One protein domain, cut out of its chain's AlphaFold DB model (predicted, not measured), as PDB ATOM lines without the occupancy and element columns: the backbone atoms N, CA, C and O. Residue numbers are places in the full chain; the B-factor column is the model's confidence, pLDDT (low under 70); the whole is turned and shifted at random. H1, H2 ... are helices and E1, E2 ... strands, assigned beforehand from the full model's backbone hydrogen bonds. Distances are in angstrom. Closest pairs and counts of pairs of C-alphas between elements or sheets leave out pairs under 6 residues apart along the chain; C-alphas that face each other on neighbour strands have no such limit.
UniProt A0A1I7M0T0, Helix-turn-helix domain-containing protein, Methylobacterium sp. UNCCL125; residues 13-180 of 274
ATOM      1  N   PRO A  13     -43.051 -40.135 238.488       64.44
ATOM      2  CA  PRO A  13     -43.785 -39.692 239.650       64.44
ATOM      3  C   PRO A  13     -43.309 -38.293 240.052       64.44
ATOM      4  O   PRO A  13     -42.111 -38.047 240.096       64.44
ATOM      5  N   LEU A  14     -44.250 -37.402 240.349       62.09
ATOM      6  CA  LEU A  14     -44.049 -36.176 241.110       62.09
ATOM      7  C   LEU A  14     -44.617 -36.395 242.516       62.09
ATOM      8  O   LEU A  14     -45.781 -36.112 242.796       62.09
ATOM      9  N   HIS A  15     -43.841 -36.981 243.420       55.41
ATOM     10  CA  HIS A  15     -44.321 -37.090 244.793       55.41
ATOM     11  C   HIS A  15     -44.329 -35.694 245.414       55.41
ATOM     12  O   HIS A  15     -43.294 -35.037 245.476       55.41
ATOM     13  N   LEU A  16     -45.473 -35.241 245.916       57.75
ATOM     14  CA  LEU A  16     -45.490 -34.145 246.875       57.75
ATOM     15  C   LEU A  16     -44.873 -34.721 248.160       57.75
ATOM     16  O   LEU A  16     -45.571 -35.197 249.043       57.75
ATOM     17  N   ALA A  17     -43.541 -34.794 248.136       50.69
ATOM     18  CA  ALA A  17     -42.631 -35.538 248.992       50.69
ATOM     19  C   ALA A  17     -42.688 -37.093 249.056       50.69
ATOM     20  O   ALA A  17     -43.763 -37.688 249.062       50.69
ATOM     21  N   PRO A  18     -41.535 -37.774 249.282       47.38
ATOM     22  CA  PRO A  18     -40.198 -37.525 248.744       47.38
ATOM     23  C   PRO A  18     -39.963 -38.358 247.471       47.38
ATOM     24  O   PRO A  18     -40.327 -39.533 247.397       47.38
ATOM     25  N   PHE A  19     -39.300 -37.762 246.481       45.38
ATOM     26  CA  PHE A  19     -38.735 -38.471 245.333       45.38
ATOM     27  C   PHE A  19     -37.559 -37.710 244.737       45.38
ATOM     28  O   PHE A  19     -37.359 -36.530 245.012       45.38
ATOM     29  N   THR A  20     -36.781 -38.439 243.948       42.59
ATOM     30  CA  THR A  20     -35.639 -37.982 243.161       42.59
ATOM     31  C   THR A  20     -36.132 -37.811 241.730       42.59
ATOM     32  O   THR A  20     -36.644 -38.764 241.131       42.59
ATOM     33  N   LEU A  21     -36.018 -36.610 241.176       45.00
ATOM     34  CA  LEU A  21     -36.321 -36.379 239.768       45.00
ATOM     35  C   LEU A  21     -35.194 -36.987 238.947       45.00
ATOM     36  O   LEU A  21     -34.028 -36.738 239.221       45.00
ATOM     37  N   ARG A  22     -35.522 -37.793 237.936       41.78
ATOM     38  CA  ARG A  22     -34.560 -38.079 236.870       41.78
ATOM     39  C   ARG A  22     -34.828 -37.102 235.739       41.78
ATOM     40  O   ARG A  22     -35.942 -37.065 235.219       41.78
ATOM     41  N   ARG A  23     -33.804 -36.330 235.360       46.16
ATOM     42  CA  ARG A  23     -33.800 -35.502 234.145       46.16
ATOM     43  C   ARG A  23     -34.266 -36.331 232.949       46.16
ATOM     44  O   ARG A  23     -33.618 -37.307 232.583       46.16
ATOM     45  N   MET A  24     -35.379 -35.929 232.343       49.25
ATOM     46  CA  MET A  24     -35.911 -36.547 231.120       49.25
ATOM     47  C   MET A  24     -35.916 -35.568 229.928       49.25
ATOM     48  O   MET A  24     -36.247 -35.967 228.814       49.25
ATOM     49  N   GLN A  25     -35.509 -34.306 230.140       58.59
ATOM     50  CA  GLN A  25     -35.309 -33.291 229.099       58.59
ATOM     51  C   GLN A  25     -34.246 -32.257 229.523       58.59
ATOM     52  O   GLN A  25     -34.070 -32.001 230.716       58.59
ATOM     53  N   GLU A  26     -33.535 -31.680 228.551       64.88
ATOM     54  CA  GLU A  26     -32.588 -30.581 228.777       64.88
ATOM     55  C   GLU A  26     -33.307 -29.296 229.252       64.88
ATOM     56  O   GLU A  26     -34.400 -29.003 228.761       64.88
ATOM     57  N   PRO A  27     -32.739 -28.543 230.218       69.44
ATOM     58  CA  PRO A  27     -33.265 -27.243 230.651       69.44
ATOM     59  C   PRO A  27     -33.339 -26.223 229.518       69.44
ATOM     60  O   PRO A  27     -32.415 -26.118 228.714       69.44
ATOM     61  N   CYS A  28     -34.413 -25.431 229.498       73.00
ATOM     62  CA  CYS A  28     -34.471 -24.246 228.648       73.00
ATOM     63  C   CYS A  28     -33.655 -23.092 229.261       73.00
ATOM     64  O   CYS A  28     -33.266 -23.144 230.427       73.00
ATOM     65  N   ALA A  29     -33.416 -22.020 228.499       77.12
ATOM     66  CA  ALA A  29     -32.653 -20.862 228.983       77.12
ATOM     67  C   ALA A  29     -33.257 -20.238 230.254       77.12
ATOM     68  O   ALA A  29     -32.523 -19.898 231.177       77.12
ATOM     69  N   ARG A  30     -34.593 -20.164 230.340       77.31
ATOM     70  CA  ARG A  30     -35.284 -19.627 231.518       77.31
ATOM     71  C   ARG A  30     -35.092 -20.498 232.762       77.31
ATOM     72  O   ARG A  30     -34.977 -19.962 233.858       77.31
ATOM     73  N   ASP A  31     -35.041 -21.818 232.590       74.75
ATOM     74  CA  ASP A  31     -34.753 -22.735 233.695       74.75
ATOM     75  C   ASP A  31     -33.346 -22.488 234.235       74.75
ATOM     76  O   ASP A  31     -33.164 -22.375 235.436       74.75
ATOM     77  N   LEU A  32     -32.362 -22.332 233.344       80.88
ATOM     78  CA  LEU A  32     -30.978 -22.057 233.735       80.88
ATOM     79  C   LEU A  32     -30.830 -20.717 234.470       80.88
ATOM     80  O   LEU A  32     -30.036 -20.616 235.400       80.88
ATOM     81  N   GLU A  33     -31.588 -19.691 234.072       82.19
ATOM     82  CA  GLU A  33     -31.626 -18.406 234.782       82.19
ATOM     83  C   GLU A  33     -32.173 -18.554 236.204       82.19
ATOM     84  O   GLU A  33     -31.562 -18.042 237.141       82.19
ATOM     85  N   LEU A  34     -33.292 -19.267 236.372       78.06
ATOM     86  CA  LEU A  34     -33.891 -19.534 237.683       78.06
ATOM     87  C   LEU A  34     -32.969 -20.389 238.559       78.06
ATOM     88  O   LEU A  34     -32.809 -20.093 239.744       78.06
ATOM     89  N   ASP A  35     -32.329 -21.401 237.968       81.94
ATOM     90  CA  ASP A  35     -31.351 -22.250 238.646       81.94
ATOM     91  C   ASP A  35     -30.198 -21.377 239.186       81.94
ATOM     92  O   ASP A  35     -29.855 -21.444 240.367       81.94
ATOM     93  N   ALA A  36     -29.668 -20.469 238.358       83.56
ATOM     94  CA  ALA A  36     -28.594 -19.549 238.735       83.56
ATOM     95  C   ALA A  36     -29.027 -18.452 239.730       83.56
ATOM     96  O   ALA A  36     -28.213 -17.989 240.533       83.56
ATOM     97  N   GLU A  37     -30.273 -17.975 239.670       83.81
ATOM     98  CA  GLU A  37     -30.850 -17.054 240.660       83.81
ATOM     99  C   GLU A  37     -30.933 -17.709 242.034       83.81
ATOM    100  O   GLU A  37     -30.481 -17.120 243.020       83.81
ATOM    101  N   LEU A  38     -31.446 -18.939 242.088       80.12
ATOM    102  CA  LEU A  38     -31.522 -19.683 243.331       80.12
ATOM    103  C   LEU A  38     -30.129 -20.031 243.854       80.12
ATOM    104  O   LEU A  38     -29.878 -19.833 245.033       80.12
ATOM    105  N   GLU A  39     -29.203 -20.488 243.009       83.06
ATOM    106  CA  GLU A  39     -27.823 -20.766 243.430       83.06
ATOM    107  C   GLU A  39     -27.140 -19.534 244.035       83.06
ATOM    108  O   GLU A  39     -26.463 -19.646 245.058       83.06
ATOM    109  N   ARG A  40     -27.368 -18.343 243.470       83.44
ATOM    110  CA  ARG A  40     -26.888 -17.087 244.064       83.44
ATOM    111  C   ARG A  40     -27.540 -16.795 245.411       83.44
ATOM    112  O   ARG A  40     -26.832 -16.399 246.329       83.44
ATOM    113  N   ALA A  41     -28.849 -16.996 245.547       77.44
ATOM    114  CA  ALA A  41     -29.540 -16.820 246.825       77.44
ATOM    115  C   ALA A  41     -29.016 -17.802 247.889       77.44
ATOM    116  O   ALA A  41     -28.684 -17.395 248.999       77.44
ATOM    117  N   LEU A  42     -28.836 -19.076 247.518       74.94
ATOM    118  CA  LEU A  42     -28.259 -20.115 248.376       74.94
ATOM    119  C   LEU A  42     -26.843 -19.752 248.843       74.94
ATOM    120  O   LEU A  42     -26.480 -20.083 249.965       74.94
ATOM    121  N   ALA A  43     -26.053 -19.076 248.008       75.00
ATOM    122  CA  ALA A  43     -24.704 -18.642 248.360       75.00
ATOM    123  C   ALA A  43     -24.666 -17.399 249.270       75.00
ATOM    124  O   ALA A  43     -23.711 -17.242 250.023       75.00
ATOM    125  N   VAL A  44     -25.664 -16.509 249.186       77.25
ATOM    126  CA  VAL A  44     -25.698 -15.243 249.943       77.25
ATOM    127  C   VAL A  44     -26.339 -15.410 251.320       77.25
ATOM    128  O   VAL A  44     -25.841 -14.847 252.291       77.25
ATOM    129  N   ASP A  45     -27.423 -16.179 251.415       72.62
ATOM    130  CA  ASP A  45     -28.209 -16.297 252.650       72.62
ATOM    131  C   ASP A  45     -27.739 -17.445 253.565       72.62
ATOM    132  O   ASP A  45     -28.233 -17.598 254.687       72.62
ATOM    133  N   ALA A  46     -26.795 -18.275 253.103       71.69
ATOM    134  CA  ALA A  46     -26.241 -19.364 253.900       71.69
ATOM    135  C   ALA A  46     -25.310 -18.829 255.008       71.69
ATOM    136  O   ALA A  46     -24.405 -18.045 254.727       71.69
ATOM    137  N   PRO A  47     -25.473 -19.272 256.271       73.50
ATOM    138  CA  PRO A  47     -24.544 -18.922 257.346       73.50
ATOM    139  C   PRO A  47     -23.108 -19.399 257.069       73.50
ATOM    140  O   PRO A  47     -22.924 -20.497 256.559       73.50
ATOM    141  N   ASP A  48     -22.091 -18.666 257.540       74.75
ATOM    142  CA  ASP A  48     -20.659 -18.964 257.295       74.75
ATOM    143  C   ASP A  48     -20.188 -20.377 257.711       74.75
ATOM    144  O   ASP A  48     -19.168 -20.879 257.239       74.75
ATOM    145  N   HIS A  49     -20.909 -21.039 258.620       71.56
ATOM    146  CA  HIS A  49     -20.618 -22.406 259.072       71.56
ATOM    147  C   HIS A  49     -21.331 -23.483 258.240       71.56
ATOM    148  O   HIS A  49     -21.329 -24.659 258.614       71.56
ATOM    149  N   MET A  50     -21.967 -23.096 257.138       75.00
ATOM    150  CA  MET A  50     -22.867 -23.930 256.364       75.00
ATOM    151  C   MET A  50     -22.600 -23.785 254.868       75.00
ATOM    152  O   MET A  50     -22.431 -22.688 254.351       75.00
ATOM    153  N   LEU A  51     -22.603 -24.907 254.156       78.75
ATOM    154  CA  LEU A  51     -22.578 -24.947 252.701       78.75
ATOM    155  C   LEU A  51     -23.901 -25.531 252.216       78.75
ATOM    156  O   LEU A  51     -24.261 -26.637 252.614       78.75
ATOM    157  N   VAL A  52     -24.607 -24.817 251.342       78.69
ATOM    158  CA  VAL A  52     -25.842 -25.298 250.712       78.69
ATOM    159  C   VAL A  52     -25.604 -25.472 249.218       78.69
ATOM    160  O   VAL A  52     -25.043 -24.598 248.562       78.69
ATOM    161  N   ARG A  53     -26.007 -26.619 248.675       81.44
ATOM    162  CA  ARG A  53     -25.850 -26.982 247.264       81.44
ATOM    163  C   ARG A  53     -27.148 -27.571 246.735       81.44
ATOM    164  O   ARG A  53     -27.831 -28.311 247.437       81.44
ATOM    165  N   ALA A  54     -27.461 -27.287 245.479       80.12
ATOM    166  CA  ALA A  54     -28.563 -27.918 244.771       80.12
ATOM    167  C   ALA A  54     -28.015 -28.883 243.712       80.12
ATOM    168  O   ALA A  54     -27.165 -28.521 242.902       80.12
ATOM    169  N   ASP A  55     -28.522 -30.113 243.700       78.31
ATOM    170  CA  ASP A  55     -28.416 -31.019 242.564       78.31
ATOM    171  C   ASP A  55     -29.738 -30.982 241.794       78.31
ATOM    172  O   ASP A  55     -30.675 -31.747 242.045       78.31
ATOM    173  N   TRP A  56     -29.796 -30.086 240.811       74.75
ATOM    174  CA  TRP A  56     -30.923 -29.936 239.890       74.75
ATOM    175  C   TRP A  56     -31.214 -31.190 239.064       74.75
ATOM    176  O   TRP A  56     -32.325 -31.365 238.566       74.75
ATOM    177  N   SER A  57     -30.218 -32.058 238.871       65.69
ATOM    178  CA  SER A  57     -30.381 -33.274 238.078       65.69
ATOM    179  C   SER A  57     -31.095 -34.376 238.852       65.69
ATOM    180  O   SER A  57     -31.873 -35.115 238.247       65.69
ATOM    181  N   ALA A  58     -30.849 -34.439 240.164       65.19
ATOM    182  CA  ALA A  58     -31.476 -35.366 241.096       65.19
ATOM    183  C   ALA A  58     -32.703 -34.768 241.810       65.19
ATOM    184  O   ALA A  58     -33.487 -35.497 242.423       65.19
ATOM    185  N   GLY A  59     -32.894 -33.448 241.747       68.88
ATOM    186  CA  GLY A  59     -33.923 -32.757 242.525       68.88
ATOM    187  C   GLY A  59     -33.621 -32.781 244.026       68.88
ATOM    188  O   GLY A  59     -34.537 -32.930 244.835       68.88
ATOM    189  N   LEU A  60     -32.338 -32.730 244.395       72.00
ATOM    190  CA  LEU A  60     -31.880 -32.819 245.780       72.00
ATOM    191  C   LEU A  60     -31.260 -31.499 246.214       72.00
ATOM    192  O   LEU A  60     -30.549 -30.861 245.443       72.00
ATOM    193  N   ILE A  61     -31.474 -31.138 247.475       75.50
ATOM    194  CA  ILE A  61     -30.656 -30.134 248.147       75.50
ATOM    195  C   ILE A  61     -29.744 -30.860 249.121       75.50
ATOM    196  O   ILE A  61     -30.193 -31.697 249.913       75.50
ATOM    197  N   GLU A  62     -28.463 -30.531 249.041       79.94
ATOM    198  CA  GLU A  62     -27.423 -30.960 249.955       79.94
ATOM    199  C   GLU A  62     -27.007 -29.787 250.836       79.94
ATOM    200  O   GLU A  62     -26.804 -28.664 250.380       79.94
ATOM    201  N   VAL A  63     -26.863 -30.072 252.119       77.75
ATOM    202  CA  VAL A  63     -26.422 -29.126 253.123       77.75
ATOM    203  C   VAL A  63     -25.311 -29.749 253.941       77.75
ATOM    204  O   VAL A  63     -25.492 -30.822 254.510       77.75
ATOM    205  N   LEU A  64     -24.189 -29.051 254.049       77.56
ATOM    206  CA  LEU A  64     -23.085 -29.404 254.925       77.56
ATOM    207  C   LEU A  64     -23.009 -28.357 256.030       77.56
ATOM    208  O   LEU A  64     -22.718 -27.198 255.761       77.56
ATOM    209  N   ALA A  65     -23.280 -28.751 257.269       74.62
ATOM    210  CA  ALA A  65     -23.174 -27.867 258.427       74.62
ATOM    211  C   ALA A  65     -21.976 -28.282 259.278       74.62
ATOM    212  O   ALA A  65     -21.820 -29.470 259.567       74.62
ATOM    213  N   ARG A  66     -21.131 -27.325 259.666       69.69
ATOM    214  CA  ARG A  66     -19.987 -27.595 260.540       69.69
ATOM    215  C   ARG A  66     -20.494 -28.033 261.914       69.69
ATOM    216  O   ARG A  66     -21.373 -27.369 262.462       69.69
ATOM    217  N   ASP A  67     -19.988 -29.143 262.448       62.69
ATOM    218  CA  ASP A  67     -20.394 -29.607 263.779       62.69
ATOM    219  C   ASP A  67     -19.861 -28.617 264.834       62.69
ATOM    220  O   ASP A  67     -18.657 -28.351 264.852       62.69
ATOM    221  N   PRO A  68     -20.718 -28.014 265.677       53.72
ATOM    222  CA  PRO A  68     -20.266 -27.041 266.666       53.72
ATOM    223  C   PRO A  68     -19.534 -27.661 267.870       53.72
ATOM    224  O   PRO A  68     -19.076 -26.897 268.716       53.72
ATOM    225  N   VAL A  69     -19.464 -28.997 268.002       54.03
ATOM    226  CA  VAL A  69     -19.028 -29.662 269.252       54.03
ATOM    227  C   VAL A  69     -17.596 -30.219 269.244       54.03
ATOM    228  O   VAL A  69     -17.072 -30.447 270.328       54.03
ATOM    229  N   ASP A  70     -16.906 -30.364 268.109       47.75
ATOM    230  CA  ASP A  70     -15.571 -30.993 268.100       47.75
ATOM    231  C   ASP A  70     -14.507 -30.161 267.369       47.75
ATOM    232  O   ASP A  70     -14.337 -30.252 266.152       47.75
ATOM    233  N   ASP A  71     -13.727 -29.399 268.145       52.00
ATOM    234  CA  ASP A  71     -12.460 -28.784 267.708       52.00
ATOM    235  C   ASP A  71     -11.335 -29.828 267.494       52.00
ATOM    236  O   ASP A  71     -10.277 -29.489 266.965       52.00
ATOM    237  N   ASP A  72     -11.551 -31.093 267.885       50.25
ATOM    238  CA  ASP A  72     -10.519 -32.147 267.960       50.25
ATOM    239  C   ASP A  72     -10.591 -33.186 266.816       50.25
ATOM    240  O   ASP A  72      -9.812 -34.140 266.766       50.25
ATOM    241  N   MET A  73     -11.517 -33.021 265.864       47.56
ATOM    242  CA  MET A  73     -11.659 -33.935 264.723       47.56
ATOM    243  C   MET A  73     -10.766 -33.519 263.546       47.56
ATOM    244  O   MET A  73     -10.723 -32.360 263.131       47.56
ATOM    245  N   GLY A  74     -10.043 -34.499 262.993       48.41
ATOM    246  CA  GLY A  74      -9.088 -34.310 261.900       48.41
ATOM    247  C   GLY A  74      -9.700 -33.714 260.617       48.41
ATOM    248  O   GLY A  74     -10.921 -33.689 260.440       48.41
ATOM    249  N   PRO A  75      -8.855 -33.235 259.683       43.34
ATOM    250  CA  PRO A  75      -9.292 -32.547 258.470       43.34
ATOM    251  C   PRO A  75     -10.081 -33.498 257.554       43.34
ATOM    252  O   PRO A  75      -9.506 -34.246 256.769       43.34
ATOM    253  N   GLY A  76     -11.410 -33.477 257.679       49.78
ATOM    254  CA  GLY A  76     -12.338 -34.302 256.899       49.78
ATOM    255  C   GLY A  76     -13.672 -34.589 257.596       49.78
ATOM    256  O   GLY A  76     -14.681 -34.720 256.911       49.78
ATOM    257  N   ASP A  77     -13.701 -34.592 258.933       52.94
ATOM    258  CA  ASP A  77     -14.862 -35.030 259.732       52.94
ATOM    259  C   ASP A  77     -15.684 -33.881 260.356       52.94
ATOM    260  O   ASP A  77     -16.644 -34.106 261.087       52.94
ATOM    261  N   GLY A  78     -15.343 -32.625 260.055       59.03
ATOM    262  CA  GLY A  78     -15.935 -31.445 260.699       59.03
ATOM    263  C   GLY A  78     -17.324 -31.025 260.204       59.03
ATOM    264  O   GLY A  78     -17.816 -29.996 260.660       59.03
ATOM    265  N   TYR A  79     -17.950 -31.749 259.267       66.12
ATOM    266  CA  TYR A  79     -19.235 -31.366 258.666       66.12
ATOM    267  C   TYR A  79     -20.257 -32.506 258.678       66.12
ATOM    268  O   TYR A  79     -20.005 -33.600 258.175       66.12
ATOM    269  N   ARG A  80     -21.470 -32.216 259.160       72.06
ATOM    270  CA  ARG A  80     -22.635 -33.089 258.997       72.06
ATOM    271  C   ARG A  80     -23.323 -32.796 257.675       72.06
ATOM    272  O   ARG A  80     -23.745 -31.668 257.425       72.06
ATOM    273  N   VAL A  81     -23.490 -33.839 256.870       77.12
ATOM    274  CA  VAL A  81     -24.186 -33.768 255.584       77.12
ATOM    275  C   VAL A  81     -25.660 -34.131 255.765       77.12
ATOM    276  O   VAL A  81     -26.002 -35.193 256.286       77.12
ATOM    277  N   CYS A  82     -26.544 -33.246 255.321       73.88
ATOM    278  CA  CYS A  82     -27.982 -33.453 255.223       73.88
ATOM    279  C   CYS A  82     -28.393 -33.327 253.754       73.88
ATOM    280  O   CYS A  82     -28.283 -32.254 253.171       73.88
ATOM    281  N   VAL A  83     -28.905 -34.408 253.164       73.75
ATOM    282  CA  VAL A  83     -29.436 -34.406 251.794       73.75
ATOM    283  C   VAL A  83     -30.913 -34.747 251.842       73.75
ATOM    284  O   VAL A  83     -31.302 -35.750 252.443       73.75
ATOM    285  N   SER A  84     -31.752 -33.926 251.217       68.50
ATOM    286  CA  SER A  84     -33.178 -34.226 251.119       68.50
ATOM    287  C   SER A  84     -33.815 -33.544 249.918       68.50
ATOM    288  O   SER A  84     -33.491 -32.415 249.563       68.50
ATOM    289  N   SER A  85     -34.789 -34.236 249.338       60.91
ATOM    290  CA  SER A  85     -35.754 -33.694 248.384       60.91
ATOM    291  C   SER A  85     -37.092 -33.356 249.056       60.91
ATOM    292  O   SER A  85     -38.097 -33.182 248.389       60.91
ATOM    293  N   HIS A  86     -37.183 -33.293 250.385       66.62
ATOM    294  CA  HIS A  86     -38.441 -32.964 251.060       66.62
ATOM    295  C   HIS A  86     -38.232 -31.949 252.183       66.62
ATOM    296  O   HIS A  86     -37.486 -32.257 253.114       66.62
ATOM    297  N   PRO A  87     -38.956 -30.810 252.167       65.19
ATOM    298  CA  PRO A  87     -38.896 -29.799 253.219       65.19
ATOM    299  C   PRO A  87     -39.095 -30.338 254.638       65.19
ATOM    300  O   PRO A  87     -38.341 -29.975 255.534       65.19
ATOM    301  N   ALA A  88     -40.059 -31.233 254.876       67.81
ATOM    302  CA  ALA A  88     -40.314 -31.759 256.220       67.81
ATOM    303  C   ALA A  88     -39.218 -32.727 256.691       67.81
ATOM    304  O   ALA A  88     -38.762 -32.627 257.829       67.81
ATOM    305  N   LEU A  89     -38.748 -33.626 255.817       68.81
ATOM    306  CA  LEU A  89     -37.619 -34.511 256.139       68.81
ATOM    307  C   LEU A  89     -36.326 -33.720 256.313       68.81
ATOM    308  O   LEU A  89     -35.545 -34.014 257.214       68.81
ATOM    309  N   PHE A  90     -36.135 -32.692 255.488       70.12
ATOM    310  CA  PHE A  90     -35.013 -31.777 255.590       70.12
ATOM    311  C   PHE A  90     -35.053 -31.024 256.921       70.12
ATOM    312  O   PHE A  90     -34.080 -31.068 257.662       70.12
ATOM    313  N   ARG A  91     -36.193 -30.417 257.285       69.69
ATOM    314  CA  ARG A  91     -36.396 -29.758 258.587       69.69
ATOM    315  C   ARG A  91     -36.115 -30.704 259.745       69.69
ATOM    316  O   ARG A  91     -35.403 -30.336 260.669       69.69
ATOM    317  N   SER A  92     -36.640 -31.926 259.668       73.00
ATOM    318  CA  SER A  92     -36.407 -32.962 260.673       73.00
ATOM    319  C   SER A  92     -34.922 -33.327 260.793       73.00
ATOM    320  O   SER A  92     -34.435 -33.558 261.897       73.00
ATOM    321  N   ALA A  93     -34.189 -33.384 259.677       69.56
ATOM    322  CA  ALA A  93     -32.750 -33.634 259.672       69.56
ATOM    323  C   ALA A  93     -31.957 -32.440 260.225       69.56
ATOM    324  O   ALA A  93     -31.161 -32.628 261.140       69.56
ATOM    325  N   ALA A  94     -32.237 -31.226 259.751       66.12
ATOM    326  CA  ALA A  94     -31.569 -29.993 260.159       66.12
ATOM    327  C   ALA A  94     -31.791 -29.659 261.643       66.12
ATOM    328  O   ALA A  94     -30.866 -29.234 262.331       66.12
ATOM    329  N   SER A  95     -32.989 -29.917 262.181       68.81
ATOM    330  CA  SER A  95     -33.283 -29.691 263.603       68.81
ATOM    331  C   SER A  95     -32.492 -30.609 264.541       68.81
ATOM    332  O   SER A  95     -32.424 -30.341 265.735       68.81
ATOM    333  N   ARG A  96     -31.928 -31.714 264.031       68.31
ATOM    334  CA  ARG A  96     -31.069 -32.634 264.798       68.31
ATOM    335  C   ARG A  96     -29.585 -32.267 264.732       68.31
ATOM    336  O   ARG A  96     -28.788 -32.897 265.422       68.31
ATOM    337  N   THR A  97     -29.203 -31.320 263.877       59.03
ATOM    338  CA  THR A  97     -27.798 -31.059 263.534       59.03
ATOM    339  C   THR A  97     -27.373 -29.603 263.697       59.03
ATOM    340  O   THR A  97     -26.175 -29.349 263.707       59.03
ATOM    341  N   SER A  98     -28.304 -28.654 263.847       60.66
ATOM    342  CA  SER A  98     -28.004 -27.217 263.831       60.66
ATOM    343  C   SER A  98     -28.929 -26.408 264.760       60.66
ATOM    344  O   SER A  98     -30.048 -26.849 265.040       60.66
ATOM    345  N   PRO A  99     -28.528 -25.196 265.212       65.50
ATOM    346  CA  PRO A  99     -29.415 -24.281 265.929       65.50
ATOM    347  C   PRO A  99     -30.712 -23.968 265.167       65.50
ATOM    348  O   PRO A  99     -30.730 -23.911 263.935       65.50
ATOM    349  N   SER A 100     -31.785 -23.694 265.918       64.75
ATOM    350  CA  SER A 100     -33.141 -23.429 265.401       64.75
ATOM    351  C   SER A 100     -33.183 -22.369 264.286       64.75
ATOM    352  O   SER A 100     -33.855 -22.566 263.275       64.75
ATOM    353  N   ALA A 101     -32.417 -21.281 264.418       66.19
ATOM    354  CA  ALA A 101     -32.387 -20.199 263.432       66.19
ATOM    355  C   ALA A 101     -31.858 -20.651 262.055       66.19
ATOM    356  O   ALA A 101     -32.503 -20.392 261.039       66.19
ATOM    357  N   SER A 102     -30.744 -21.392 262.014       69.50
ATOM    358  CA  SER A 102     -30.192 -21.939 260.765       69.50
ATOM    359  C   SER A 102     -31.127 -22.983 260.147       69.50
ATOM    360  O   SER A 102     -31.293 -23.026 258.930       69.50
ATOM    361  N   ALA A 103     -31.799 -23.793 260.974       68.50
ATOM    362  CA  ALA A 103     -32.772 -24.773 260.496       68.50
ATOM    363  C   ALA A 103     -33.993 -24.112 259.827       68.50
ATOM    364  O   ALA A 103     -34.486 -24.622 258.820       68.50
ATOM    365  N   MET A 104     -34.462 -22.970 260.347       72.25
ATOM    366  CA  MET A 104     -35.550 -22.197 259.735       72.25
ATOM    367  C   MET A 104     -35.135 -21.547 258.411       72.25
ATOM    368  O   MET A 104     -35.881 -21.656 257.440       72.25
ATOM    369  N   LEU A 105     -33.945 -20.936 258.344       72.88
ATOM    370  CA  LEU A 105     -33.399 -20.399 257.088       72.88
ATOM    371  C   LEU A 105     -33.332 -21.486 256.009       72.88
ATOM    372  O   LEU A 105     -33.831 -21.308 254.899       72.88
ATOM    373  N   CYS A 106     -32.815 -22.662 256.358       71.44
ATOM    374  CA  CYS A 106     -32.664 -23.751 255.396       71.44
ATOM    375  C   CYS A 106     -33.992 -24.381 254.978       71.44
ATOM    376  O   CYS A 106     -34.119 -24.843 253.848       71.44
ATOM    377  N   ALA A 107     -35.002 -24.365 255.849       72.25
ATOM    378  CA  ALA A 107     -36.356 -24.741 255.461       72.25
ATOM    379  C   ALA A 107     -36.898 -23.827 254.351       72.25
ATOM    380  O   ALA A 107     -37.433 -24.333 253.368       72.25
ATOM    381  N   GLY A 108     -36.707 -22.510 254.483       75.56
ATOM    382  CA  GLY A 108     -37.113 -21.537 253.465       75.56
ATOM    383  C   GLY A 108     -36.393 -21.741 252.130       75.56
ATOM    384  O   GLY A 108     -37.024 -21.686 251.078       75.56
ATOM    385  N   LEU A 109     -35.095 -22.064 252.165       74.69
ATOM    386  CA  LEU A 109     -34.311 -22.379 250.963       74.69
ATOM    387  C   LEU A 109     -34.825 -23.633 250.240       74.69
ATOM    388  O   LEU A 109     -34.916 -23.653 249.012       74.69
ATOM    389  N   VAL A 110     -35.210 -24.667 250.994       73.88
ATOM    390  CA  VAL A 110     -35.811 -25.878 250.420       73.88
ATOM    391  C   VAL A 110     -37.168 -25.571 249.789       73.88
ATOM    392  O   VAL A 110     -37.431 -26.029 248.680       73.88
ATOM    393  N   ASP A 111     -38.003 -24.759 250.436       76.94
ATOM    394  CA  ASP A 111     -39.298 -24.347 249.882       76.94
ATOM    395  C   ASP A 111     -39.127 -23.515 248.588       76.94
ATOM    396  O   ASP A 111     -39.872 -23.700 247.618       76.94
ATOM    397  N   ALA A 112     -38.108 -22.647 248.523       76.62
ATOM    398  CA  ALA A 112     -37.779 -21.856 247.334       76.62
ATOM    399  C   ALA A 112     -37.310 -22.730 246.157       76.62
ATOM    400  O   ALA A 112     -37.810 -22.584 245.040       76.62
ATOM    401  N   PHE A 113     -36.414 -23.690 246.412       77.31
ATOM    402  CA  PHE A 113     -35.985 -24.681 245.419       77.31
ATOM    403  C   PHE A 113     -37.156 -25.458 244.828       77.31
ATOM    404  O   PHE A 113     -37.282 -25.607 243.612       77.31
ATOM    405  N   TRP A 114     -38.049 -25.918 245.697       75.06
ATOM    406  CA  TRP A 114     -39.228 -26.671 245.301       75.06
ATOM    407  C   TRP A 114     -40.203 -25.846 244.469       75.06
ATOM    408  O   TRP A 114     -40.739 -26.333 243.469       75.06
ATOM    409  N   SER A 115     -40.376 -24.580 244.836       76.25
ATOM    410  CA  SER A 115     -41.177 -23.630 244.071       76.25
ATOM    411  C   SER A 115     -40.607 -23.432 242.666       76.25
ATOM    412  O   SER A 115     -41.346 -23.586 241.695       76.25
ATOM    413  N   ALA A 116     -39.295 -23.213 242.533       76.31
ATOM    414  CA  ALA A 116     -38.635 -23.074 241.231       76.31
ATOM    415  C   ALA A 116     -38.806 -24.331 240.363       76.31
ATOM    416  O   ALA A 116     -39.184 -24.258 239.189       76.31
ATOM    417  N   LEU A 117     -38.602 -25.504 240.965       73.75
ATOM    418  CA  LEU A 117     -38.709 -26.774 240.269       73.75
ATOM    419  C   LEU A 117     -40.134 -27.042 239.773       73.75
ATOM    420  O   LEU A 117     -40.314 -27.529 238.655       73.75
ATOM    421  N   ILE A 118     -41.161 -26.709 240.554       73.38
ATOM    422  CA  ILE A 118     -42.549 -26.847 240.105       73.38
ATOM    423  C   ILE A 118     -42.911 -25.810 239.055       73.38
ATOM    424  O   ILE A 118     -43.523 -26.189 238.060       73.38
ATOM    425  N   SER A 119     -42.502 -24.549 239.205       73.94
ATOM    426  CA  SER A 119     -42.732 -23.520 238.184       73.94
ATOM    427  C   SER A 119     -42.218 -23.958 236.811       73.94
ATOM    428  O   SER A 119     -42.930 -23.823 235.813       73.94
ATOM    429  N   ARG A 120     -41.036 -24.576 236.769       74.81
ATOM    430  CA  ARG A 120     -40.472 -25.181 235.558       74.81
ATOM    431  C   ARG A 120     -41.375 -26.252 234.944       74.81
ATOM    432  O   ARG A 120     -41.639 -26.232 233.744       74.81
ATOM    433  N   HIS A 121     -41.887 -27.180 235.751       75.44
ATOM    434  CA  HIS A 121     -42.796 -28.217 235.254       75.44
ATOM    435  C   HIS A 121     -44.147 -27.636 234.823       75.44
ATOM    436  O   HIS A 121     -44.694 -28.072 233.814       75.44
ATOM    437  N   SER A 122     -44.665 -26.628 235.528       75.88
ATOM    438  CA  SER A 122     -45.918 -25.955 235.183       75.88
ATOM    439  C   SER A 122     -45.869 -25.329 233.792       75.88
ATOM    440  O   SER A 122     -46.839 -25.457 233.052       75.88
ATOM    441  N   ALA A 123     -44.741 -24.742 233.379       72.31
ATOM    442  CA  ALA A 123     -44.581 -24.236 232.014       72.31
ATOM    443  C   ALA A 123     -44.704 -25.352 230.957       72.31
ATOM    444  O   ALA A 123     -45.365 -25.176 229.936       72.31
ATOM    445  N   LEU A 124     -44.119 -26.525 231.223       74.19
ATOM    446  CA  LEU A 124     -44.211 -27.691 230.337       74.19
ATOM    447  C   LEU A 124     -45.623 -28.294 230.304       74.19
ATOM    448  O   LEU A 124     -46.038 -28.835 229.283       74.19
ATOM    449  N   ILE A 125     -46.356 -28.207 231.411       77.94
ATOM    450  CA  ILE A 125     -47.741 -28.673 231.511       77.94
ATOM    451  C   ILE A 125     -48.676 -27.736 230.743       77.94
ATOM    452  O   ILE A 125     -49.472 -28.198 229.937       77.94
ATOM    453  N   VAL A 126     -48.539 -26.419 230.934       76.25
ATOM    454  CA  VAL A 126     -49.316 -25.401 230.202       76.25
ATOM    455  C   VAL A 126     -49.020 -25.435 228.701       76.25
ATOM    456  O   VAL A 126     -49.911 -25.197 227.896       76.25
ATOM    457  N   GLY A 127     -47.783 -25.754 228.314       73.31
ATOM    458  CA  GLY A 127     -47.396 -25.933 226.915       73.31
ATOM    459  C   GLY A 127     -47.839 -27.259 226.288       73.31
ATOM    460  O   GLY A 127     -47.321 -27.596 225.226       73.31
ATOM    461  N   ASP A 128     -48.710 -28.033 226.949       74.62
ATOM    462  CA  ASP A 128     -49.148 -29.370 226.530       74.62
ATOM    463  C   ASP A 128     -47.976 -30.312 226.201       74.62
ATOM    464  O   ASP A 128     -48.097 -31.190 225.354       74.62
ATOM    465  N   VAL A 129     -46.816 -30.154 226.849       77.31
ATOM    466  CA  VAL A 129     -45.660 -31.061 226.705       77.31
ATOM    467  C   VAL A 129     -45.749 -32.200 227.716       77.31
ATOM    468  O   VAL A 129     -45.331 -33.324 227.430       77.31
ATOM    469  N   LEU A 130     -46.291 -31.920 228.903       78.50
ATOM    470  CA  LEU A 130     -46.490 -32.888 229.975       78.50
ATOM    471  C   LEU A 130     -47.965 -32.959 230.381       78.50
ATOM    472  O   LEU A 130     -48.593 -31.939 230.636       78.50
ATOM    473  N   ALA A 131     -48.489 -34.173 230.523       82.38
ATOM    474  CA  ALA A 131     -49.786 -34.432 231.135       82.38
ATOM    475  C   ALA A 131     -49.611 -34.748 232.625       82.38
ATOM    476  O   ALA A 131     -48.725 -35.525 232.992       82.38
ATOM    477  N   VAL A 132     -50.477 -34.194 233.478       84.62
ATOM    478  CA  VAL A 132     -50.462 -34.410 234.935       84.62
ATOM    479  C   VAL A 132     -51.531 -35.413 235.325       84.62
ATOM    480  O   VAL A 132     -52.682 -35.300 234.914       84.62
ATOM    481  N   HIS A 133     -51.175 -36.388 236.151       85.69
ATOM    482  CA  HIS A 133     -52.117 -37.269 236.823       85.69
ATOM    483  C   HIS A 133     -51.865 -37.257 238.322       85.69
ATOM    484  O   HIS A 133     -50.774 -37.580 238.780       85.69
ATOM    485  N   ALA A 134     -52.888 -36.938 239.100       83.75
ATOM    486  CA  ALA A 134     -52.787 -36.837 240.543       83.75
ATOM    487  C   ALA A 134     -53.780 -37.757 241.245       83.75
ATOM    488  O   ALA A 134     -54.845 -38.093 240.728       83.75
ATOM    489  N   ARG A 135     -53.411 -38.167 242.452       82.62
ATOM    490  CA  ARG A 135     -54.227 -38.928 243.383       82.62
ATOM    491  C   ARG A 135     -54.498 -38.079 244.618       82.62
ATOM    492  O   ARG A 135     -53.607 -37.409 245.146       82.62
ATOM    493  N   GLY A 136     -55.749 -38.136 245.046       76.50
ATOM    494  CA  GLY A 136     -56.348 -37.233 246.016       76.50
ATOM    495  C   GLY A 136     -57.690 -36.735 245.491       76.50
ATOM    496  O   GLY A 136     -58.130 -37.133 244.411       76.50
ATOM    497  N   GLY A 137     -58.368 -35.901 246.266       71.81
ATOM    498  CA  GLY A 137     -59.742 -35.501 245.994       71.81
ATOM    499  C   GLY A 137     -60.579 -35.453 247.270       71.81
ATOM    500  O   GLY A 137     -60.038 -35.513 248.372       71.81
ATOM    501  N   PRO A 138     -61.912 -35.364 247.152       65.06
ATOM    502  CA  PRO A 138     -62.794 -35.218 248.305       65.06
ATOM    503  C   PRO A 138     -62.797 -36.474 249.195       65.06
ATOM    504  O   PRO A 138     -63.293 -36.427 250.319       65.06
ATOM    505  N   ARG A 139     -62.250 -37.604 248.707       57.50
ATOM    506  CA  ARG A 139     -62.012 -38.829 249.479       57.50
ATOM    507  C   ARG A 139     -60.614 -39.415 249.178       57.50
ATOM    508  O   ARG A 139     -60.244 -39.518 248.012       57.50
ATOM    509  N   PRO A 140     -59.861 -39.913 250.180       54.19
ATOM    510  CA  PRO A 140     -58.491 -40.439 250.004       54.19
ATOM    511  C   PRO A 140     -58.350 -41.708 249.134       54.19
ATOM    512  O   PRO A 140     -57.242 -42.139 248.805       54.19
ATOM    513  N   VAL A 141     -59.472 -42.353 248.804       59.19
ATOM    514  CA  VAL A 141     -59.539 -43.646 248.098       59.19
ATOM    515  C   VAL A 141     -59.685 -43.521 246.584       59.19
ATOM    516  O   VAL A 141     -59.654 -44.540 245.892       59.19
ATOM    517  N   ASP A 142     -59.797 -42.306 246.055       69.06
ATOM    518  CA  ASP A 142     -59.890 -42.112 244.615       69.06
ATOM    519  C   ASP A 142     -58.552 -42.469 243.939       69.06
ATOM    520  O   ASP A 142     -57.466 -42.293 244.500       69.06
ATOM    521  N   GLY A 143     -58.635 -43.090 242.757       78.75
ATOM    522  CA  GLY A 143     -57.470 -43.448 241.943       78.75
ATOM    523  C   GLY A 143     -56.774 -42.218 241.355       78.75
ATOM    524  O   GLY A 143     -57.096 -41.080 241.685       78.75
ATOM    525  N   PHE A 144     -55.824 -42.439 240.452       83.31
ATOM    526  CA  PHE A 144     -55.186 -41.342 239.731       83.31
ATOM    527  C   PHE A 144     -56.123 -40.773 238.669       83.31
ATOM    528  O   PHE A 144     -56.656 -41.519 237.842       83.31
ATOM    529  N   ARG A 145     -56.282 -39.451 238.673       85.00
ATOM    530  CA  ARG A 145     -57.050 -38.694 237.685       85.00
ATOM    531  C   ARG A 145     -56.157 -37.707 236.960       85.00
ATOM    532  O   ARG A 145     -55.228 -37.170 237.556       85.00
ATOM    533  N   GLU A 146     -56.461 -37.470 235.696       85.88
ATOM    534  CA  GLU A 146     -55.839 -36.390 234.942       85.88
ATOM    535  C   GLU A 146     -56.218 -35.039 235.556       85.88
ATOM    536  O   GLU A 146     -57.379 -34.832 235.922       85.88
ATOM    537  N   VAL A 147     -55.234 -34.156 235.714       84.81
ATOM    538  CA  VAL A 147     -55.436 -32.789 236.200       84.81
ATOM    539  C   VAL A 147     -55.282 -31.850 235.004       84.81
ATOM    540  O   VAL A 147     -54.203 -31.839 234.410       84.81
ATOM    541  N   PRO A 148     -56.327 -31.083 234.639       85.62
ATOM    542  CA  PRO A 148     -56.239 -30.098 233.565       85.62
ATOM    543  C   PRO A 148     -55.115 -29.082 233.802       85.62
ATOM    544  O   PRO A 148     -54.845 -28.708 234.945       85.62
ATOM    545  N   ALA A 149     -54.461 -28.632 232.729       82.31
ATOM    546  CA  ALA A 149     -53.296 -27.752 232.817       82.31
ATOM    547  C   ALA A 149     -53.609 -26.393 233.475       82.31
ATOM    548  O   ALA A 149     -52.797 -25.880 234.242       82.31
ATOM    549  N   ASP A 150     -54.796 -25.838 233.235       81.69
ATOM    550  CA  ASP A 150     -55.301 -24.599 233.839       81.69
ATOM    551  C   ASP A 150     -55.590 -24.754 235.341       81.69
ATOM    552  O   ASP A 150     -55.237 -23.888 236.151       81.69
ATOM    553  N   VAL A 151     -56.167 -25.897 235.725       83.25
ATOM    554  CA  VAL A 151     -56.390 -26.270 237.129       83.25
ATOM    555  C   VAL A 151     -55.053 -26.451 237.841       83.25
ATOM    556  O   VAL A 151     -54.873 -25.940 238.945       83.25
ATOM    557  N   TRP A 152     -54.095 -27.132 237.203       83.38
ATOM    558  CA  TRP A 152     -52.741 -27.311 237.725       83.38
ATOM    559  C   TRP A 152     -52.022 -25.973 237.921       83.38
ATOM    560  O   TRP A 152     -51.509 -25.711 239.006       83.38
ATOM    561  N   ALA A 153     -52.036 -25.104 236.908       79.69
ATOM    562  CA  ALA A 153     -51.376 -23.801 236.950       79.69
ATOM    563  C   ALA A 153     -51.914 -22.888 238.065       79.69
ATOM    564  O   ALA A 153     -51.183 -22.048 238.582       79.69
ATOM    565  N   SER A 154     -53.179 -23.078 238.444       81.44
ATOM    566  CA  SER A 154     -53.851 -22.309 239.494       81.44
ATOM    567  C   SER A 154     -53.842 -23.008 240.862       81.44
ATOM    568  O   SER A 154     -54.457 -22.518 241.808       81.44
ATOM    569  N   SER A 155     -53.200 -24.173 240.976       82.94
ATOM    570  CA  SER A 155     -53.121 -24.923 242.230       82.94
ATOM    571  C   SER A 155     -52.037 -24.362 243.153       82.94
ATOM    572  O   SER A 155     -50.980 -23.925 242.703       82.94
ATOM    573  N   SER A 156     -52.286 -24.400 244.460       83.31
ATOM    574  CA  SER A 156     -51.327 -24.014 245.497       83.31
ATOM    575  C   SER A 156     -50.746 -25.246 246.180       83.31
ATOM    576  O   SER A 156     -51.387 -26.291 246.258       83.31
ATOM    577  N   ILE A 157     -49.515 -25.147 246.673       78.19
ATOM    578  CA  ILE A 157     -48.821 -26.280 247.286       78.19
ATOM    579  C   ILE A 157     -48.454 -25.929 248.717       78.19
ATOM    580  O   ILE A 157     -47.851 -24.891 248.978       78.19
ATOM    581  N   ASP A 158     -48.817 -26.820 249.632       77.81
ATOM    582  CA  ASP A 158     -48.332 -26.823 251.000       77.81
ATOM    583  C   ASP A 158     -47.126 -27.763 251.077       77.81
ATOM    584  O   ASP A 158     -47.237 -28.990 251.172       77.81
ATOM    585  N   TRP A 159     -45.945 -27.155 251.027       72.19
ATOM    586  CA  TRP A 159     -44.661 -27.839 251.117       72.19
ATOM    587  C   TRP A 159     -44.440 -28.549 252.453       72.19
ATOM    588  O   TRP A 159     -43.691 -29.530 252.526       72.19
ATOM    589  N   ALA A 160     -45.092 -28.081 253.519       68.38
ATOM    590  CA  ALA A 160     -45.009 -28.703 254.828       68.38
ATOM    591  C   ALA A 160     -45.879 -29.953 254.923       68.38
ATOM    592  O   ALA A 160     -45.414 -30.961 255.455       68.38
ATOM    593  N   ALA A 161     -47.088 -29.901 254.371       70.06
ATOM    594  CA  ALA A 161     -47.997 -31.038 254.333       70.06
ATOM    595  C   ALA A 161     -47.691 -32.028 253.197       70.06
ATOM    596  O   ALA A 161     -48.170 -33.160 253.239       70.06
ATOM    597  N   GLY A 162     -46.916 -31.623 252.184       71.81
ATOM    598  CA  GLY A 162     -46.732 -32.420 250.971       71.81
ATOM    599  C   GLY A 162     -48.046 -32.557 250.204       71.81
ATOM    600  O   GLY A 162     -48.383 -33.634 249.712       71.81
ATOM    601  N   THR A 163     -48.831 -31.481 250.140       77.19
ATOM    602  CA  THR A 163     -50.137 -31.491 249.478       77.19
ATOM    603  C   THR A 163     -50.263 -30.368 248.459       77.19
ATOM    604  O   THR A 163     -49.672 -29.304 248.598       77.19
ATOM    605  N   CYS A 164     -51.033 -30.613 247.404       79.44
ATOM    606  CA  CYS A 164     -51.371 -29.631 246.380       79.44
ATOM    607  C   CYS A 164     -52.880 -29.428 246.396       79.44
ATOM    608  O   CYS A 164     -53.627 -30.394 246.247       79.44
ATOM    609  N   THR A 165     -53.326 -28.193 246.568       86.31
ATOM    610  CA  THR A 165     -54.735 -27.816 246.603       86.31
ATOM    611  C   THR A 165     -55.101 -27.112 245.306       86.31
ATOM    612  O   THR A 165     -54.520 -26.082 244.976       86.31
ATOM    613  N   SER A 166     -56.054 -27.657 244.557       84.69
ATOM    614  CA  SER A 166     -56.569 -27.011 243.349       84.69
ATOM    615  C   SER A 166     -57.691 -26.008 243.656       84.69
ATOM    616  O   SER A 166     -58.315 -26.094 244.718       84.69
ATOM    617  N   PRO A 167     -57.991 -25.060 242.740       83.38
ATOM    618  CA  PRO A 167     -59.020 -24.029 242.948       83.38
ATOM    619  C   PRO A 167     -60.425 -24.567 243.238       83.38
ATOM    620  O   PRO A 167     -61.243 -23.890 243.854       83.38
ATOM    621  N   ASP A 168     -60.707 -25.790 242.798       79.44
ATOM    622  CA  ASP A 168     -61.952 -26.519 243.051       79.44
ATOM    623  C   ASP A 168     -62.026 -27.142 244.464       79.44
ATOM    624  O   ASP A 168     -62.993 -27.831 244.793       79.44
ATOM    625  N   GLY A 169     -61.021 -26.903 245.315       82.25
ATOM    626  CA  GLY A 169     -60.962 -27.366 246.702       82.25
ATOM    627  C   GLY A 169     -60.458 -28.800 246.867       82.25
ATOM    628  O   GLY A 169     -60.546 -29.365 247.960       82.25
ATOM    629  N   HIS A 170     -59.946 -29.429 245.809       85.12
ATOM    630  CA  HIS A 170     -59.382 -30.766 245.916       85.12
ATOM    631  C   HIS A 170     -57.937 -30.766 246.407       85.12
ATOM    632  O   HIS A 170     -57.113 -29.989 245.943       85.12
ATOM    633  N   VAL A 171     -57.624 -31.713 247.296       84.69
ATOM    634  CA  VAL A 171     -56.277 -31.910 247.839       84.69
ATOM    635  C   VAL A 171     -55.648 -33.165 247.240       84.69
ATOM    636  O   VAL A 171     -56.199 -34.265 247.347       84.69
ATOM    637  N   TYR A 172     -54.479 -33.001 246.634       82.62
ATOM    638  CA  TYR A 172     -53.641 -34.051 246.066       82.62
ATOM    639  C   TYR A 172     -52.411 -34.297 246.930       82.62
ATOM    640  O   TYR A 172     -51.877 -33.367 247.521       82.62
ATOM    641  N   PHE A 173     -51.941 -35.542 246.964       75.31
ATOM    642  CA  PHE A 173     -50.741 -35.941 247.720       75.31
ATOM    643  C   PHE A 173     -49.837 -36.914 246.942       75.31
ATOM    644  O   PHE A 173     -48.767 -37.295 247.404       75.31
ATOM    645  N   SER A 174     -50.237 -37.346 245.741       79.25
ATOM    646  CA  SER A 174     -49.376 -38.131 244.852       79.25
ATOM    647  C   SER A 174     -49.630 -37.724 243.414       79.25
ATOM    648  O   SER A 174     -50.737 -37.891 242.912       79.25
ATOM    649  N   ILE A 175     -48.615 -37.187 242.752       80.00
ATOM    650  CA  ILE A 175     -48.717 -36.650 241.398       80.00
ATOM    651  C   ILE A 175     -47.772 -37.450 240.510       80.00
ATOM    652  O   ILE A 175     -46.804 -38.036 240.975       80.00
ATOM    653  N   HIS A 176     -48.102 -37.585 239.239       81.12
ATOM    654  CA  HIS A 176     -47.283 -38.195 238.209       81.12
ATOM    655  C   HIS A 176     -47.419 -37.357 236.948       81.12
ATOM    656  O   HIS A 176     -48.488 -36.818 236.670       81.12
ATOM    657  N   VAL A 177     -46.352 -37.290 236.167       79.06
ATOM    658  CA  VAL A 177     -46.351 -36.648 234.858       79.06
ATOM    659  C   VAL A 177     -45.810 -37.591 233.801       79.06
ATOM    660  O   VAL A 177     -44.962 -38.441 234.068       79.06
ATOM    661  N   ALA A 178     -46.291 -37.445 232.580       80.31
ATOM    662  CA  ALA A 178     -45.719 -38.089 231.409       80.31
ATOM    663  C   ALA A 178     -45.732 -37.095 230.257       80.31
ATOM    664  O   ALA A 178     -46.491 -36.129 230.298       80.31
ATOM    665  N   ARG A 179     -44.925 -37.337 229.216       77.75
ATOM    666  CA  ARG A 179     -45.108 -36.589 227.971       77.75
ATOM    667  C   ARG A 179     -46.546 -36.743 227.503       77.75
ATOM    668  O   ARG A 179     -47.070 -37.860 227.501       77.75
ATOM    669  N   SER A 180     -47.152 -35.629 227.127       70.50
ATOM    670  CA  SER A 180     -48.407 -35.648 226.394       70.50
ATOM    671  C   SER A 180     -48.221 -36.525 225.151       70.50
ATOM    672  O   SER A 180     -47.215 -36.445 224.437       70.50
TER     673      SER A 180
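AT A GLANCE: This is residues 13 to 180 of the 274 residues of the protein "Helix-turn-helix domain-containing protein" of Methylobacterium sp. UNCCL125 (UniProt A0A1I7M0T0). One long helix, H3, runs through the middle and joins two lobes, each with its own antiparallel sheet. In one lobe H1, H2 and the first part of H3 cover the sheet E1 - E2 - E3; in the other the last part of H3 and the short H4 pack on the strongly twisted sheet E5 - E4 - E8 - E7 - E6. Residues 71 to 76, in the loop between E2 and E3, stick out at one end. The 168 printed residues hold four named helices and eight named strands, in the order H1 E1 E2 E3 H2 H3 E4 E5 H4 E6 E7 E8, of mixed class. The whole is compact by its radius of gyration of the C-alphas, 17.7 A, yet only just elongated, spanning 56 by 37 by 22 A.

IN THESE COORDINATES: After residues 13 to 28, with no named element, H1 is residues 29 to 45, 24.5 A long, from C-alpha 29 at (-32.653, -20.862, 228.983). E1 is residues 50 to 55, E2 60 to 66, 19.7 A, and E3 79 to 84. H2 is residues 87 to 94 and H3 100 to 126, 38.8 A, from C-alpha 100 at (-33.141, -23.429, 265.401). E4 is residues 130 to 136, 19.3 A, E5 145 to 147, H4 149 to 153, E6 156 to 158 and E7 163 to 165. E8, residues 171 to 179, 23.3 A, bends by 67 degrees at residue 174 and ends at C-alpha 179 (-45.108, -36.589, 227.971).

HOW THE PARTS SIT: H3 is the hub. It touches H1 at a shallow tilt of 5 degrees, opposite ways, the C-alphas of Asp 31 and Arg 120 closest at 6.5 A. With residues 103 to 111 alone it touches H2, a helical hairpin, at 28 degrees; Ala 94 and Ala 103 have the closest C-alphas, 5.4 A. With residues 122 to 126 alone it touches H4, the C-alphas of Val 126 and Ala 149 closest at 5.3 A. E1, E2 and E3 form a meander, each strand the antiparallel neighbour of the one before, and with H1, H2 and H3 on one face make two layers. N 53 and O 62 are 2.8 A apart, N 63 and O 82 2.8 A. In the second sheet N 147 and O 132 are 2.9 A apart, N 133 and O 176 2.8 A, N 172 and O 164 2.8 A, N 165 and O 156 2.7 A, within hydrogen-bond range; E6, E7 and E8 are a second meander. In H1, H2 and H4 every O i to N i+4 pair is within range, in H3 22 of 23.

THE WHOLE: The C-alphas farthest apart, of Asp 72 and Asp 168, are 57.4 A apart. The printed part has no cut; the link E2 to E3, 12 residues, is long. The mean pLDDT of the printed part is 71.7, with 56 residues under 70, among them 13 to 27 and 66 to 79.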